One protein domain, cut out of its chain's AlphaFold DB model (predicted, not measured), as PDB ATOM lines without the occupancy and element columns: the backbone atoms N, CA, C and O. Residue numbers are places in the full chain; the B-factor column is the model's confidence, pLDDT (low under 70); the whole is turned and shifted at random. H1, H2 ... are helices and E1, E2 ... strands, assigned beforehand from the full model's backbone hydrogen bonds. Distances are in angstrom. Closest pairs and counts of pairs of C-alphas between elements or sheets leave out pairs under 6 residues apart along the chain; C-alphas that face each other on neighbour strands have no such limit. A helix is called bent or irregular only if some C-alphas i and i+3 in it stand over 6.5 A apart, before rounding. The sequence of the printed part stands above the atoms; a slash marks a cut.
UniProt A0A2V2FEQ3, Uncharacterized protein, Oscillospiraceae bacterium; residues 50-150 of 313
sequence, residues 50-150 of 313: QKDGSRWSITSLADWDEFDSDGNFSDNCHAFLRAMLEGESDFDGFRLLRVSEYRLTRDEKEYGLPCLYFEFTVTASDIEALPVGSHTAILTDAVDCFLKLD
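What this domain is: This is residues 50 to 150 of the 313 residues of an uncharacterized protein of Oscillospiraceae bacterium (UniProt A0A2V2FEQ3). A twisted sheet of six strands forms a wall with two helices over one face, H1 near the E1 and E2 end and H2 toward the E5 and E6 end; the other face has no named helix. A third, short helix, H3, packs on the end of H2 and is not on the sheet. The printed part has 101 residues, with three named helices and six named strands in the order E1 E2 H1 H2 H3 E3 E4 E5 E6. The sheet runs E1 E2 E3 E4 E5 E6, antiparallel throughout, and the class is mixed, helices and strands. The whole is compact, with a radius of gyration of the C-alphas of 13.2 A and spans of 37 by 25 by 25 A.

Where its parts are: The longest strands are E3, residues 98 to 107, 26.5 A, and E4, residues 115 to 124, 25.9 A. E3 bends by 65 degrees at residue 101, and E4 by 51 degrees at residue 121. E5 is residues 133 to 141, 24.3 A, and E6 residues 145 to 149, 12.9 A, ending at C-alpha 149 (141.913, 179.523, 36.400). E1, residues 50 to 52, 6.7 A, begins at C-alpha 50 (133.665, 164.284, 52.134); E2 is residues 55 to 58, 10.6 A. H1 is residues 61 to 67, 8.8 A, and irregular: C-alphas 62 and 65 are 7.7 A apart. H2, residues 75 to 86, 15.4 A, begins at C-alpha 75 (154.638, 167.694, 48.883), and H3 is residues 92 to 96, 6.5 A.

How they stand to each other: E3, E4, E5 and E6 form a meander, each strand the antiparallel neighbour of the one before. N 103 and O 119 of E3 and E4 are 2.8 A apart, N 118 and O 137 of E4 and E5 2.8 A, and N 138 and O 148 of E5 and E6 2.9 A, each within hydrogen-bond range. So are N 58 and O 104 of E2 and E3, 3.0 A, and N 50 and O 57 of the hairpin E1 and E2, 2.8 A. H1 and H2 are on the same face, making two layers, helices on one face of a sheet. H1 is over E2 at a height over the sheet of 9.4 A and runs along the strands, at 11 degrees to E2 on the local plane. H2, at a height of 8.2 A, is only just over E5 and E6, with 3 C-alphas falling on each, and runs along the strands, at 7 degrees to E5 on the local plane. H1 and H2 are close but not clearly touching; their closest C-alphas, those of Leu 61 and Arg 82, are 7.7 A apart. H2 touches H3 with residues 83 to 86 alone, the closest C-alphas being those of Met 84 and Phe 94, 5.7 A. Every O i to N i+4 pair is within hydrogen-bond range in H2 and H3; in H1 1 of 3 is, beside 3 of 4 O i to N i+3 pairs.

The domain as a whole: The two C-alphas farthest apart, those of Gly 53 and Asp 92, are 39.1 A from each other. The printed part has no cut and no long link. Mean pLDDT of the printed part is 89.3; it is under 70 at residues 108 to 114, in the link from E3 to E4.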
ATOM      1  N   GLN A  50     134.880 164.869  52.690       94.50
ATOM      2  CA  GLN A  50     133.665 164.284  52.134       94.50
ATOM      3  C   GLN A  50     134.039 163.278  51.043       94.50
ATOM      4  O   GLN A  50     134.816 163.602  50.146       94.50
ATOM      5  N   LYS A  51     133.465 162.072  51.108       90.69
ATOM      6  CA  LYS A  51     133.645 161.002  50.114       90.69
ATOM      7  C   LYS A  51     132.291 160.688  49.475       90.69
ATOM      8  O   LYS A  51     131.358 160.311  50.184       90.69
ATOM      9  N   ASP A  52     132.195 160.837  48.159       87.25
ATOM     10  CA  ASP A  52     131.028 160.492  47.343       87.25
ATOM     11  C   ASP A  52     131.467 159.590  46.180       87.25
ATOM     12  O   ASP A  52     131.919 160.045  45.128       87.25
ATOM     13  N   GLY A  53     131.427 158.275  46.412       85.44
ATOM     14  CA  GLY A  53     131.995 157.293  45.489       85.44
ATOM     15  C   GLY A  53     133.501 157.499  45.298       85.44
ATOM     16  O   GLY A  53     134.262 157.484  46.265       85.44
ATOM     17  N   SER A  54     133.915 157.691  44.046       82.56
ATOM     18  CA  SER A  54     135.300 157.972  43.651       82.56
ATOM     19  C   SER A  54     135.712 159.436  43.840       82.56
ATOM     20  O   SER A  54     136.879 159.771  43.642       82.56
ATOM     21  N   ARG A  55     134.774 160.317  44.211       88.62
ATOM     22  CA  ARG A  55     135.018 161.749  44.395       88.62
ATOM     23  C   ARG A  55     135.264 162.076  45.853       88.62
ATOM     24  O   ARG A  55     134.452 161.759  46.722       88.62
ATOM     25  N   TRP A  56     136.395 162.708  46.127       92.12
ATOM     26  CA  TRP A  56     136.791 163.122  47.467       92.12
ATOM     27  C   TRP A  56     136.916 164.640  47.478       92.12
ATOM     28  O   TRP A  56     137.401 165.225  46.510       92.12
ATOM     29  N   SER A  57     136.487 165.294  48.555       95.31
ATOM     30  CA  SER A  57     136.648 166.742  48.699       95.31
ATOM     31  C   SER A  57     136.937 167.172  50.129       95.31
ATOM     32  O   SER A  57     136.483 166.524  51.070       95.31
ATOM     33  N   ILE A  58     137.676 168.268  50.276       97.19
ATOM     34  CA  ILE A  58     137.988 168.926  51.551       97.19
ATOM     35  C   ILE A  58     137.747 170.429  51.435       97.19
ATOM     36  O   ILE A  58     137.864 171.009  50.354       97.19
ATOM     37  N   THR A  59     137.447 171.068  52.562       96.81
ATOM     38  CA  THR A  59     137.380 172.535  52.694       96.81
ATOM     39  C   THR A  59     138.355 173.051  53.759       96.81
ATOM     40  O   THR A  59     138.224 174.178  54.228       96.81
ATOM     41  N   SER A  60     139.292 172.203  54.190       95.44
ATOM     42  CA  SER A  60     140.357 172.491  55.152       95.44
ATOM     43  C   SER A  60     141.590 171.653  54.811       95.44
ATOM     44  O   SER A  60     141.468 170.446  54.611       95.44
ATOM     45  N   LEU A  61     142.780 172.266  54.776       95.38
ATOM     46  CA  LEU A  61     144.044 171.547  54.560       95.38
ATOM     47  C   LEU A  61     144.422 170.666  55.761       95.38
ATOM     48  O   LEU A  61     145.252 169.779  55.623       95.38
ATOM     49  N   ALA A  62     143.759 170.827  56.913       94.94
ATOM     50  CA  ALA A  62     143.936 169.928  58.056       94.94
ATOM     51  C   ALA A  62     143.572 168.464  57.738       94.94
ATOM     52  O   ALA A  62     144.032 167.558  58.427       94.94
ATOM     53  N   ASP A  63     142.756 168.234  56.705       96.44
ATOM     54  CA  ASP A  63     142.372 166.899  56.247       96.44
ATOM     55  C   ASP A  63     143.251 166.388  55.091       96.44
ATOM     56  O   ASP A  63     142.932 165.347  54.516       96.44
ATOM     57  N   TRP A  64     144.325 167.103  54.720       95.19
ATOM     58  CA  TRP A  64     145.163 166.780  53.556       95.19
ATOM     59  C   TRP A  64     145.720 165.357  53.606       95.19
ATOM     60  O   TRP A  64     145.598 164.637  52.625       95.19
ATOM     61  N   ASP A  65     146.255 164.918  54.746       94.44
ATOM     62  CA  ASP A  65     146.877 163.592  54.864       94.44
ATOM     63  C   ASP A  65     145.880 162.451  54.611       94.44
ATOM     64  O   ASP A  65     146.221 161.434  54.005       94.44
ATOM     65  N   GLU A  66     144.624 162.601  55.051       93.44
ATOM     66  CA  GLU A  66     143.588 161.622  54.720       93.44
ATOM     67  C   GLU A  66     143.120 161.804  53.271       93.44
ATOM     68  O   GLU A  66     142.938 160.815  52.552       93.44
ATOM     69  N   PHE A  67     142.949 163.057  52.841       93.06
ATOM     70  CA  PHE A  67     142.535 163.417  51.492       93.06
ATOM     71  C   PHE A  67     143.494 162.896  50.429       93.06
ATOM     72  O   PHE A  67     142.984 162.409  49.438       93.06
ATOM     73  N   ASP A  68     144.812 162.927  50.635       91.88
ATOM     74  CA  ASP A  68     145.858 162.425  49.734       91.88
ATOM     75  C   ASP A  68     146.584 161.184  50.283       91.88
ATOM     76  O   ASP A  68     147.769 160.952  50.062       91.88
ATOM     77  N   SER A  69     145.849 160.333  50.996       89.62
ATOM     78  CA  SER A  69     146.389 159.118  51.626       89.62
ATOM     79  C   SER A  69     147.024 158.096  50.667       89.62
ATOM     80  O   SER A  69     147.733 157.192  51.110       89.62
ATOM     81  N   ASP A  70     146.781 158.205  49.360       86.19
ATOM     82  CA  ASP A  70     147.389 157.384  48.311       86.19
ATOM     83  C   ASP A  70     148.594 158.052  47.621       86.19
ATOM     84  O   ASP A  70     149.178 157.444  46.719       86.19
ATOM     85  N   GLY A  71     148.984 159.256  48.061       86.19
ATOM     86  CA  GLY A  71     150.161 159.986  47.588       86.19
ATOM     87  C   GLY A  71     150.084 160.340  46.108       86.19
ATOM     88  O   GLY A  71     151.071 160.200  45.382       86.19
ATOM     89  N   ASN A  72     148.893 160.705  45.627       84.94
ATOM     90  CA  ASN A  72     148.712 161.115  44.239       84.94
ATOM     91  C   ASN A  72     149.202 162.543  44.005       84.94
ATOM     92  O   ASN A  72     149.489 162.870  42.856       84.94
ATOM     93  N   PHE A  73     149.292 163.362  45.050       89.50
ATOM     94  CA  PHE A  73     149.824 164.713  44.979       89.50
ATOM     95  C   PHE A  73     151.143 164.804  45.752       89.50
ATOM     96  O   PHE A  73     151.396 164.107  46.731       89.50
ATOM     97  N   SER A  74     152.040 165.638  45.256       89.19
ATOM     98  CA  SER A  74     153.370 165.839  45.801       89.19
ATOM     99  C   SER A  74     153.346 166.770  47.011       89.19
ATOM    100  O   SER A  74     152.448 167.603  47.179       89.19
ATOM    101  N   ASP A  75     154.408 166.715  47.815       89.25
ATOM    102  CA  ASP A  75     154.638 167.694  48.883       89.25
ATOM    103  C   ASP A  75     154.713 169.132  48.334       89.25
ATOM    104  O   ASP A  75     154.304 170.074  49.015       89.25
ATOM    105  N   ASN A  76     155.162 169.314  47.082       87.62
ATOM    106  CA  ASN A  76     155.158 170.616  46.408       87.62
ATOM    107  C   ASN A  76     153.729 171.128  46.184       87.62
ATOM    108  O   ASN A  76     153.467 172.316  46.378       87.62
ATOM    109  N   CYS A  77     152.788 170.240  45.842       91.25
ATOM    110  CA  CYS A  77     151.372 170.582  45.702       91.25
ATOM    111  C   CYS A  77     150.781 171.041  47.027       91.25
ATOM    112  O   CYS A  77     150.107 172.073  47.083       91.25
ATOM    113  N   HIS A  78     151.081 170.323  48.107       93.06
ATOM    114  CA  HIS A  78     150.638 170.728  49.432       93.06
ATOM    115  C   HIS A  78     151.257 172.075  49.843       93.06
ATOM    116  O   HIS A  78     150.534 172.974  50.274       93.06
ATOM    117  N   ALA A  79     152.565 172.266  49.642       91.94
ATOM    118  CA  ALA A  79     153.255 173.518  49.954       91.94
ATOM    119  C   ALA A  79     152.689 174.713  49.165       91.94
ATOM    120  O   ALA A  79     152.466 175.779  49.740       91.94
ATOM    121  N   PHE A  80     152.386 174.533  47.875       93.31
ATOM    122  CA  PHE A  80     151.731 175.555  47.056       93.31
ATOM    123  C   PHE A  80     150.348 175.931  47.604       93.31
ATOM    124  O   PHE A  80     150.028 177.116  47.734       93.31
ATOM    125  N   LEU A  81     149.533 174.940  47.976       95.12
ATOM    126  CA  LEU A  81     148.212 175.181  48.558       95.12
ATOM    127  C   LEU A  81     148.308 175.922  49.894       95.12
ATOM    128  O   LEU A  81     147.536 176.852  50.115       95.12
ATOM    129  N   ARG A  82     149.277 175.584  50.753       94.88
ATOM    130  CA  ARG A  82     149.526 176.308  52.013       94.88
ATOM    131  C   ARG A  82     149.993 177.739  51.774       94.88
ATOM    132  O   ARG A  82     149.488 178.658  52.415       94.88
ATOM    133  N   ALA A  83     150.877 177.965  50.804       93.44
ATOM    134  CA  ALA A  83     151.270 179.314  50.408       93.44
ATOM    135  C   ALA A  83     150.048 180.149  49.993       93.44
ATOM    136  O   ALA A  83     149.863 181.262  50.483       93.44
ATOM    137  N   MET A  84     149.176 179.596  49.149       94.25
ATOM    138  CA  MET A  84     148.009 180.303  48.622       94.25
ATOM    139  C   MET A  84     146.877 180.495  49.648       94.25
ATOM    140  O   MET A  84     146.225 181.539  49.650       94.25
ATOM    141  N   LEU A  85     146.615 179.498  50.498       95.12
ATOM    142  CA  LEU A  85     145.474 179.482  51.424       95.12
ATOM    143  C   LEU A  85     145.820 180.003  52.824       95.12
ATOM    144  O   LEU A  85     144.972 180.605  53.480       95.12
ATOM    145  N   GLU A  86     147.055 179.793  53.277       92.12
ATOM    146  CA  GLU A  86     147.511 180.099  54.641       92.12
ATOM    147  C   GLU A  86     148.561 181.224  54.668       92.12
ATOM    148  O   GLU A  86     148.858 181.773  55.730       92.12
ATOM    149  N   GLY A  87     149.097 181.619  53.504       88.44
ATOM    150  CA  GLY A  87     150.097 182.684  53.382       88.44
ATOM    151  C   GLY A  87     151.516 182.255  53.765       88.44
ATOM    152  O   GLY A  87     152.385 183.113  53.945       88.44
ATOM    153  N   GLU A  88     151.773 180.951  53.896       85.81
ATOM    154  CA  GLU A  88     153.092 180.393  54.215       85.81
ATOM    155  C   GLU A  88     154.010 180.421  52.985       85.81
ATOM    156  O   GLU A  88     154.192 179.428  52.287       85.81
ATOM    157  N   SER A  89     154.560 181.597  52.675       87.81
ATOM    158  CA  SER A  89     155.441 181.782  51.521       87.81
ATOM    159  C   SER A  89     156.455 182.903  51.725       87.81
ATOM    160  O   SER A  89     156.233 183.828  52.513       87.81
ATOM    161  N   ASP A  90     157.542 182.844  50.957       84.94
ATOM    162  CA  ASP A  90     158.504 183.937  50.795       84.94
ATOM    163  C   ASP A  90     158.036 185.003  49.797       84.94
ATOM    164  O   ASP A  90     158.576 186.108  49.774       84.94
ATOM    165  N   PHE A  91     156.982 184.721  49.025       89.62
ATOM    166  CA  PHE A  91     156.332 185.712  48.177       89.62
ATOM    167  C   PHE A  91     155.341 186.556  48.981       89.62
ATOM    168  O   PHE A  91     154.301 186.068  49.435       89.62
ATOM    169  N   ASP A  92     155.616 187.856  49.103       88.62
ATOM    170  CA  ASP A  92     154.776 188.778  49.877       88.62
ATOM    171  C   ASP A  92     153.324 188.828  49.385       88.62
ATOM    172  O   ASP A  92     152.404 188.983  50.189       88.62
ATOM    173  N   GLY A  93     153.083 188.644  48.085       89.38
ATOM    174  CA  GLY A  93     151.720 188.670  47.557       89.38
ATOM    175  C   GLY A  93     150.849 187.520  48.073       89.38
ATOM    176  O   GLY A  93     149.659 187.733  48.292       89.38
ATOM    177  N   PHE A  94     151.419 186.349  48.385       93.38
ATOM    178  CA  PHE A  94     150.670 185.276  49.053       93.38
ATOM    179  C   PHE A  94     150.351 185.607  50.516       93.38
ATOM    180  O   PHE A  94     149.273 185.275  51.001       93.38
ATOM    181  N   ARG A  95     151.213 186.361  51.209       90.25
ATOM    182  CA  ARG A  95     150.929 186.845  52.575       90.25
ATOM    183  C   ARG A  95     149.792 187.866  52.616       90.25
ATOM    184  O   ARG A  95     149.158 188.033  53.662       90.25
ATOM    185  N   LEU A  96     149.539 188.565  51.511       91.38
ATOM    186  CA  LEU A  96     148.457 189.546  51.361       91.38
ATOM    187  C   LEU A  96     147.188 188.950  50.733       91.38
ATOM    188  O   LEU A  96     146.102 189.494  50.934       91.38
ATOM    189  N   LEU A  97     147.304 187.813  50.042       95.81
ATOM    190  CA  LEU A  97     146.176 187.058  49.505       95.81
ATOM    191  C   LEU A  97     145.261 186.571  50.638       95.81
ATOM    192  O   LEU A  97     145.712 186.052  51.661       95.81
ATOM    193  N   ARG A  98     143.948 186.754  50.483       96.06
ATOM    194  CA  ARG A  98     142.937 186.253  51.424       96.06
ATOM    195  C   ARG A  98     141.914 185.414  50.686       96.06
ATOM    196  O   ARG A  98     141.145 185.942  49.882       96.06
ATOM    197  N   VAL A  99     141.861 184.132  51.025       95.75
ATOM    198  CA  VAL A  99     140.845 183.188  50.557       95.75
ATOM    199  C   VAL A  99     139.937 182.840  51.734       95.75
ATOM    200  O   VAL A  99     140.427 182.454  52.790       95.75
ATOM    201  N   SER A 100     138.625 183.044  51.596       89.19
ATOM    202  CA  SER A 100     137.673 182.856  52.709       89.19
ATOM    203  C   SER A 100     136.936 181.522  52.668       89.19
ATOM    204  O   SER A 100     136.651 180.936  53.706       89.19
ATOM    205  N   GLU A 101     136.596 181.063  51.468       90.94
ATOM    206  CA  GLU A 101     135.858 179.829  51.226       90.94
ATOM    207  C   GLU A 101     136.570 179.092  50.109       90.94
ATOM    208  O   GLU A 101     136.869 179.697  49.074       90.94
ATOM    209  N   TYR A 102     136.847 177.808  50.319       97.19
ATOM    210  CA  TYR A 102     137.374 176.966  49.268       97.19
ATOM    211  C   TYR A 102     136.947 175.509  49.400       97.19
ATOM    212  O   TYR A 102     136.592 175.034  50.480       97.19
ATOM    213  N   ARG A 103     137.005 174.806  48.274       97.38
ATOM    214  CA  ARG A 103     136.817 173.368  48.158       97.38
ATOM    215  C   ARG A 103     137.863 172.819  47.199       97.38
ATOM    216  O   ARG A 103     137.960 173.265  46.058       97.38
ATOM    217  N   LEU A 104     138.621 171.837  47.667       96.69
ATOM    218  CA  LEU A 104     139.460 170.998  46.822       96.69
ATOM    219  C   LEU A 104     138.700 169.712  46.553       96.69
ATOM    220  O   LEU A 104     138.183 169.102  47.487       96.69
ATOM    221  N   THR A 105     138.632 169.311  45.293       94.38
ATOM    222  CA  THR A 105     137.989 168.072  44.870       94.38
ATOM    223  C   THR A 105     138.953 167.284  44.002       94.38
ATOM    224  O   THR A 105     139.548 167.826  43.072       94.38
ATOM    225  N   ARG A 106     139.085 165.993  44.288       89.56
ATOM    226  CA  ARG A 106     139.770 165.035  43.424       89.56
ATOM    227  C   ARG A 106     138.814 163.920  43.041       89.56
ATOM    228  O   ARG A 106     137.969 163.519  43.844       89.56
ATOM    229  N   ASP A 107     138.993 163.409  41.838       80.81
ATOM    230  CA  ASP A 107     138.352 162.184  41.373       80.81
ATOM    231  C   ASP A 107     139.402 161.057  41.330       80.81
ATOM    232  O   ASP A 107     140.606 161.317  41.228       80.81
ATOM    233  N   GLU A 108     138.978 159.793  41.414       68.19
ATOM    234  CA  GLU A 108     139.871 158.657  41.144       68.19
ATOM    235  C   GLU A 108     140.480 158.792  39.738       68.19
ATOM    236  O   GLU A 108     139.749 158.779  38.750       68.19
ATOM    237  N   LYS A 109     141.815 158.924  39.671       60.50
ATOM    238  CA  LYS A 109     142.686 158.973  38.474       60.50
ATOM    239  C   LYS A 109     141.946 159.053  37.133       60.50
ATOM    240  O   LYS A 109     141.882 158.075  36.385       60.50
ATOM    241  N   GLU A 110     141.471 160.242  36.779       50.72
ATOM    242  CA  GLU A 110     141.021 160.507  35.416       50.72
ATOM    243  C   GLU A 110     142.258 160.722  34.526       50.72
ATOM    244  O   GLU A 110     143.140 161.516  34.839       50.72
ATOM    245  N   TYR A 111     142.378 159.974  33.427       50.75
ATOM    246  CA  TYR A 111     143.434 160.155  32.412       50.75
ATOM    247  C   TYR A 111     144.897 159.959  32.858       50.75
ATOM    248  O   TYR A 111     145.814 160.262  32.096       50.75
ATOM    249  N   GLY A 112     145.138 159.381  34.036       63.00
ATOM    250  CA  GLY A 112     146.479 158.980  34.480       63.00
ATOM    251  C   GLY A 112     147.369 160.113  34.999       63.00
ATOM    252  O   GLY A 112     148.531 159.846  35.298       63.00
ATOM    253  N   LEU A 113     146.834 161.330  35.150       64.31
ATOM    254  CA  LEU A 113     147.486 162.431  35.857       64.31
ATOM    255  C   LEU A 113     146.615 162.881  37.036       64.31
ATOM    256  O   LEU A 113     145.394 162.961  36.896       64.31
ATOM    257  N   PRO A 114     147.217 163.155  38.198       69.81
ATOM    258  CA  PRO A 114     146.492 163.665  39.346       69.81
ATOM    259  C   PRO A 114     146.097 165.132  39.080       69.81
ATOM    260  O   PRO A 114     146.945 166.012  38.940       69.81
ATOM    261  N   CYS A 115     144.792 165.387  38.977       82.44
ATOM    262  CA  CYS A 115     144.215 166.724  38.824       82.44
ATOM    263  C   CYS A 115     143.389 167.074  40.064       82.44
ATOM    264  O   CYS A 115     142.583 166.262  40.525       82.44
ATOM    265  N   LEU A 116     143.555 168.298  40.563       90.88
ATOM    266  CA  LEU A 116     142.734 168.871  41.628       90.88
ATOM    267  C   LEU A 116     141.821 169.940  41.049       90.88
ATOM    268  O   LEU A 116     142.282 170.920  40.466       90.88
ATOM    269  N   TYR A 117     140.522 169.769  41.250       93.25
ATOM    270  CA  TYR A 117     139.548 170.822  41.022       93.25
ATOM    271  C   TYR A 117     139.521 171.721  42.250       93.25
ATOM    272  O   TYR A 117     139.352 171.247  43.376       93.25
ATOM    273  N   PHE A 118     139.695 173.018  42.033       95.56
ATOM    274  CA  PHE A 118     139.810 173.996  43.097       95.56
ATOM    275  C   PHE A 118     138.787 175.107  42.899       95.56
ATOM    276  O   PHE A 118     138.862 175.889  41.954       95.56
ATOM    277  N   GLU A 119     137.822 175.168  43.805       97.50
ATOM    278  CA  GLU A 119     136.820 176.227  43.864       97.50
ATOM    279  C   GLU A 119     137.160 177.113  45.056       97.50
ATOM    280  O   GLU A 119     137.322 176.601  46.163       97.50
ATOM    281  N   PHE A 120     137.296 178.423  44.862       97.44
ATOM    282  CA  PHE A 120     137.686 179.319  45.950       97.44
ATOM    283  C   PHE A 120     137.229 180.759  45.736       97.44
ATOM    284  O   PHE A 120     137.005 181.205  44.612       97.44
ATOM    285  N   THR A 121     137.100 181.512  46.828       97.62
ATOM    286  CA  THR A 121     136.768 182.942  46.786       97.62
ATOM    287  C   THR A 121     137.918 183.782  47.321       97.62
ATOM    288  O   THR A 121     138.253 183.718  48.507       97.62
ATOM    289  N   VAL A 122     138.489 184.608  46.445       97.44
ATOM    290  CA  VAL A 122     139.479 185.628  46.793       97.44
ATOM    291  C   VAL A 122     138.748 186.857  47.314       97.44
ATOM    292  O   VAL A 122     137.930 187.453  46.615       97.44
ATOM    293  N   THR A 123     139.069 187.258  48.538       97.06
ATOM    294  CA  THR A 123     138.478 188.423  49.217       97.06
ATOM    295  C   THR A 123     139.422 189.622  49.275       97.06
ATOM    296  O   THR A 123     138.960 190.756  49.378       97.06
ATOM    297  N   ALA A 124     140.730 189.390  49.156       96.12
ATOM    298  CA  ALA A 124     141.751 190.417  48.970       96.12
ATOM    299  C   ALA A 124     142.939 189.816  48.211       96.12
ATOM    300  O   ALA A 124     143.304 188.669  48.468       96.12
ATOM    301  N   SER A 125     143.520 190.568  47.278       95.38
ATOM    302  CA  SER A 125     144.685 190.146  46.500       95.38
ATOM    303  C   SER A 125     145.351 191.349  45.842       95.38
ATOM    304  O   SER A 125     144.658 192.193  45.275       95.38
ATOM    305  N   ASP A 126     146.682 191.364  45.872       92.88
ATOM    306  CA  ASP A 126     147.524 192.245  45.052       92.88
ATOM    307  C   ASP A 126     148.157 191.482  43.867       92.88
ATOM    308  O   ASP A 126     148.975 192.024  43.124       92.88
ATOM    309  N   ILE A 127     147.787 190.210  43.678       92.81
ATOM    310  CA  ILE A 127     148.251 189.367  42.576       92.81
ATOM    311  C   ILE A 127     147.318 189.596  41.384       92.81
ATOM    312  O   ILE A 127     146.152 189.206  41.418       92.81
ATOM    313  N   GLU A 128     147.842 190.191  40.310       89.31
ATOM    314  CA  GLU A 128     147.083 190.538  39.096       89.31
ATOM    315  C   GLU A 128     146.329 189.334  38.504       89.31
ATOM    316  O   GLU A 128     145.172 189.453  38.105       89.31
ATOM    317  N   ALA A 129     146.968 188.162  38.504       88.12
ATOM    318  CA  ALA A 129     146.393 186.921  37.993       88.12
ATOM    319  C   ALA A 129     145.296 186.320  38.892       88.12
ATOM    320  O   ALA A 129     144.575 185.437  38.444       88.12
ATOM    321  N   LEU A 130     145.148 186.784  40.138       91.25
ATOM    322  CA  LEU A 130     144.168 186.293  41.114       91.25
ATOM    323  C   LEU A 130     143.329 187.464  41.652       91.25
ATOM    324  O   LEU A 130     143.494 187.856  42.810       91.25
ATOM    325  N   PRO A 131     142.439 188.062  40.841       92.25
ATOM    326  CA  PRO A 131     141.633 189.199  41.276       92.25
ATOM    327  C   PRO A 131     140.588 188.798  42.331       92.25
ATOM    328  O   PRO A 131     140.239 187.630  42.475       92.25
ATOM    329  N   VAL A 132     140.040 189.775  43.058       96.06
ATOM    330  CA  VAL A 132     138.933 189.546  44.006       96.06
ATOM    331  C   VAL A 132     137.712 188.976  43.279       96.06
ATOM    332  O   VAL A 132     137.287 189.513  42.255       96.06
ATOM    333  N   GLY A 133     137.130 187.911  43.830       96.00
ATOM    334  CA  GLY A 133     135.980 187.221  43.252       96.00
ATOM    335  C   GLY A 133     135.985 185.719  43.515       96.00
ATOM    336  O   GLY A 133     136.880 185.186  44.171       96.00
ATOM    337  N   SER A 134     134.959 185.045  43.005       96.75
ATOM    338  CA  SER A 134     134.877 183.586  43.001       96.75
ATOM    339  C   SER A 134     135.583 183.025  41.773       96.75
ATOM    340  O   SER A 134     135.390 183.522  40.664       96.75
ATOM    341  N   HIS A 135     136.360 181.971  41.991       95.88
ATOM    342  CA  HIS A 135     137.190 181.322  40.990       95.88
ATOM    343  C   HIS A 135     136.968 179.821  41.012       95.88
ATOM    344  O   HIS A 135     136.769 179.213  42.066       95.88
ATOM    345  N   THR A 136     137.061 179.233  39.832       96.44
ATOM    346  CA  THR A 136     137.222 177.798  39.646       96.44
ATOM    347  C   THR A 136     138.514 177.575  38.881       96.44
ATOM    348  O   THR A 136     138.902 178.394  38.043       96.44
ATOM    349  N   ALA A 137     139.237 176.522  39.228       94.25
ATOM    350  CA  ALA A 137     140.540 176.246  38.661       94.25
ATOM    351  C   ALA A 137     140.834 174.752  38.633       94.25
ATOM    352  O   ALA A 137     140.292 173.969  39.418       94.25
ATOM    353  N   ILE A 138     141.753 174.384  37.749       91.56
ATOM    354  CA  ILE A 138     142.390 173.074  37.744       91.56
ATOM    355  C   ILE A 138     143.832 173.268  38.190       91.56
ATOM    356  O   ILE A 138     144.560 174.078  37.615       91.56
ATOM    357  N   LEU A 139     144.237 172.513  39.205       90.94
ATOM    358  CA  LEU A 139     145.615 172.396  39.647       90.94
ATOM    359  C   LEU A 139     146.166 171.055  39.154       90.94
ATOM    360  O   LEU A 139     145.628 169.995  39.480       90.94
ATOM    361  N   THR A 140     147.216 171.109  38.339       87.19
ATOM    362  CA  THR A 140     147.929 169.918  37.861       87.19
ATOM    363  C   THR A 140     149.279 169.815  38.540       87.19
ATOM    364  O   THR A 140     150.028 170.795  38.564       87.19
ATOM    365  N   ASP A 141     149.590 168.623  39.031       84.00
ATOM    366  CA  ASP A 141     150.829 168.338  39.738       84.00
ATOM    367  C   ASP A 141     151.770 167.502  38.858       84.00
ATOM    368  O   ASP A 141     151.444 166.380  38.461       84.00
ATOM    369  N   ALA A 142     152.904 168.092  38.479       77.19
ATOM    370  CA  ALA A 142     153.903 167.478  37.606       77.19
ATOM    371  C   ALA A 142     155.310 167.649  38.205       77.19
ATOM    372  O   ALA A 142     155.584 167.141  39.284       77.19
ATOM    373  N   VAL A 143     156.220 168.341  37.508       71.94
ATOM    374  CA  VAL A 143     157.494 168.785  38.107       71.94
ATOM    375  C   VAL A 143     157.234 169.883  39.145       71.94
ATOM    376  O   VAL A 143     157.845 169.887  40.208       71.94
ATOM    377  N   ASP A 144     156.271 170.756  38.842       78.00
ATOM    378  CA  ASP A 144     155.766 171.831  39.690       78.00
ATOM    379  C   ASP A 144     154.235 171.895  39.589       78.00
ATOM    380  O   ASP A 144     153.623 171.219  38.753       78.00
ATOM    381  N   CYS A 145     153.618 172.720  40.437       85.38
ATOM    382  CA  CYS A 145     152.165 172.819  40.544       85.38
ATOM    383  C   CYS A 145     151.634 173.990  39.718       85.38
ATOM    384  O   CYS A 145     151.909 175.158  40.010       85.38
ATOM    385  N   PHE A 146     150.851 173.664  38.693       87.25
ATOM    386  CA  PHE A 146     150.299 174.643  37.759       87.25
ATOM    387  C   PHE A 146     148.814 174.855  38.030       87.25
ATOM    388  O   PHE A 146     148.008 173.941  37.856       87.25
ATOM    389  N   LEU A 147     148.455 176.068  38.440       91.31
ATOM    390  CA  LEU A 147     147.089 176.523  38.633       91.31
ATOM    391  C   LEU A 147     146.583 177.189  37.357       91.31
ATOM    392  O   LEU A 147     147.064 178.243  36.939       91.31
ATOM    393  N   LYS A 148     145.538 176.612  36.775       90.38
ATOM    394  CA  LYS A 148     144.826 177.190  35.642       90.38
ATOM    395  C   LYS A 148     143.435 177.625  36.072       90.38
ATOM    396  O   LYS A 148     142.567 176.783  36.281       90.38
ATOM    397  N   LEU A 149     143.230 178.935  36.165       91.94
ATOM    398  CA  LEU A 149     141.913 179.523  36.400       91.94
ATOM    399  C   LEU A 149     141.001 179.339  35.182       91.94
ATOM    400  O   LEU A 149     141.410 179.568  34.038       91.94
ATOM    401  N   ASP A 150     139.745 178.993  35.427       90.12
ATOM    402  CA  ASP A 150     138.728 178.936  34.389       90.12
ATOM    403  C   ASP A 150     138.414 180.336  33.859       90.12
ATOM    404  O   ASP A 150     138.239 181.302  34.599       90.12
TER     405      ASP A 150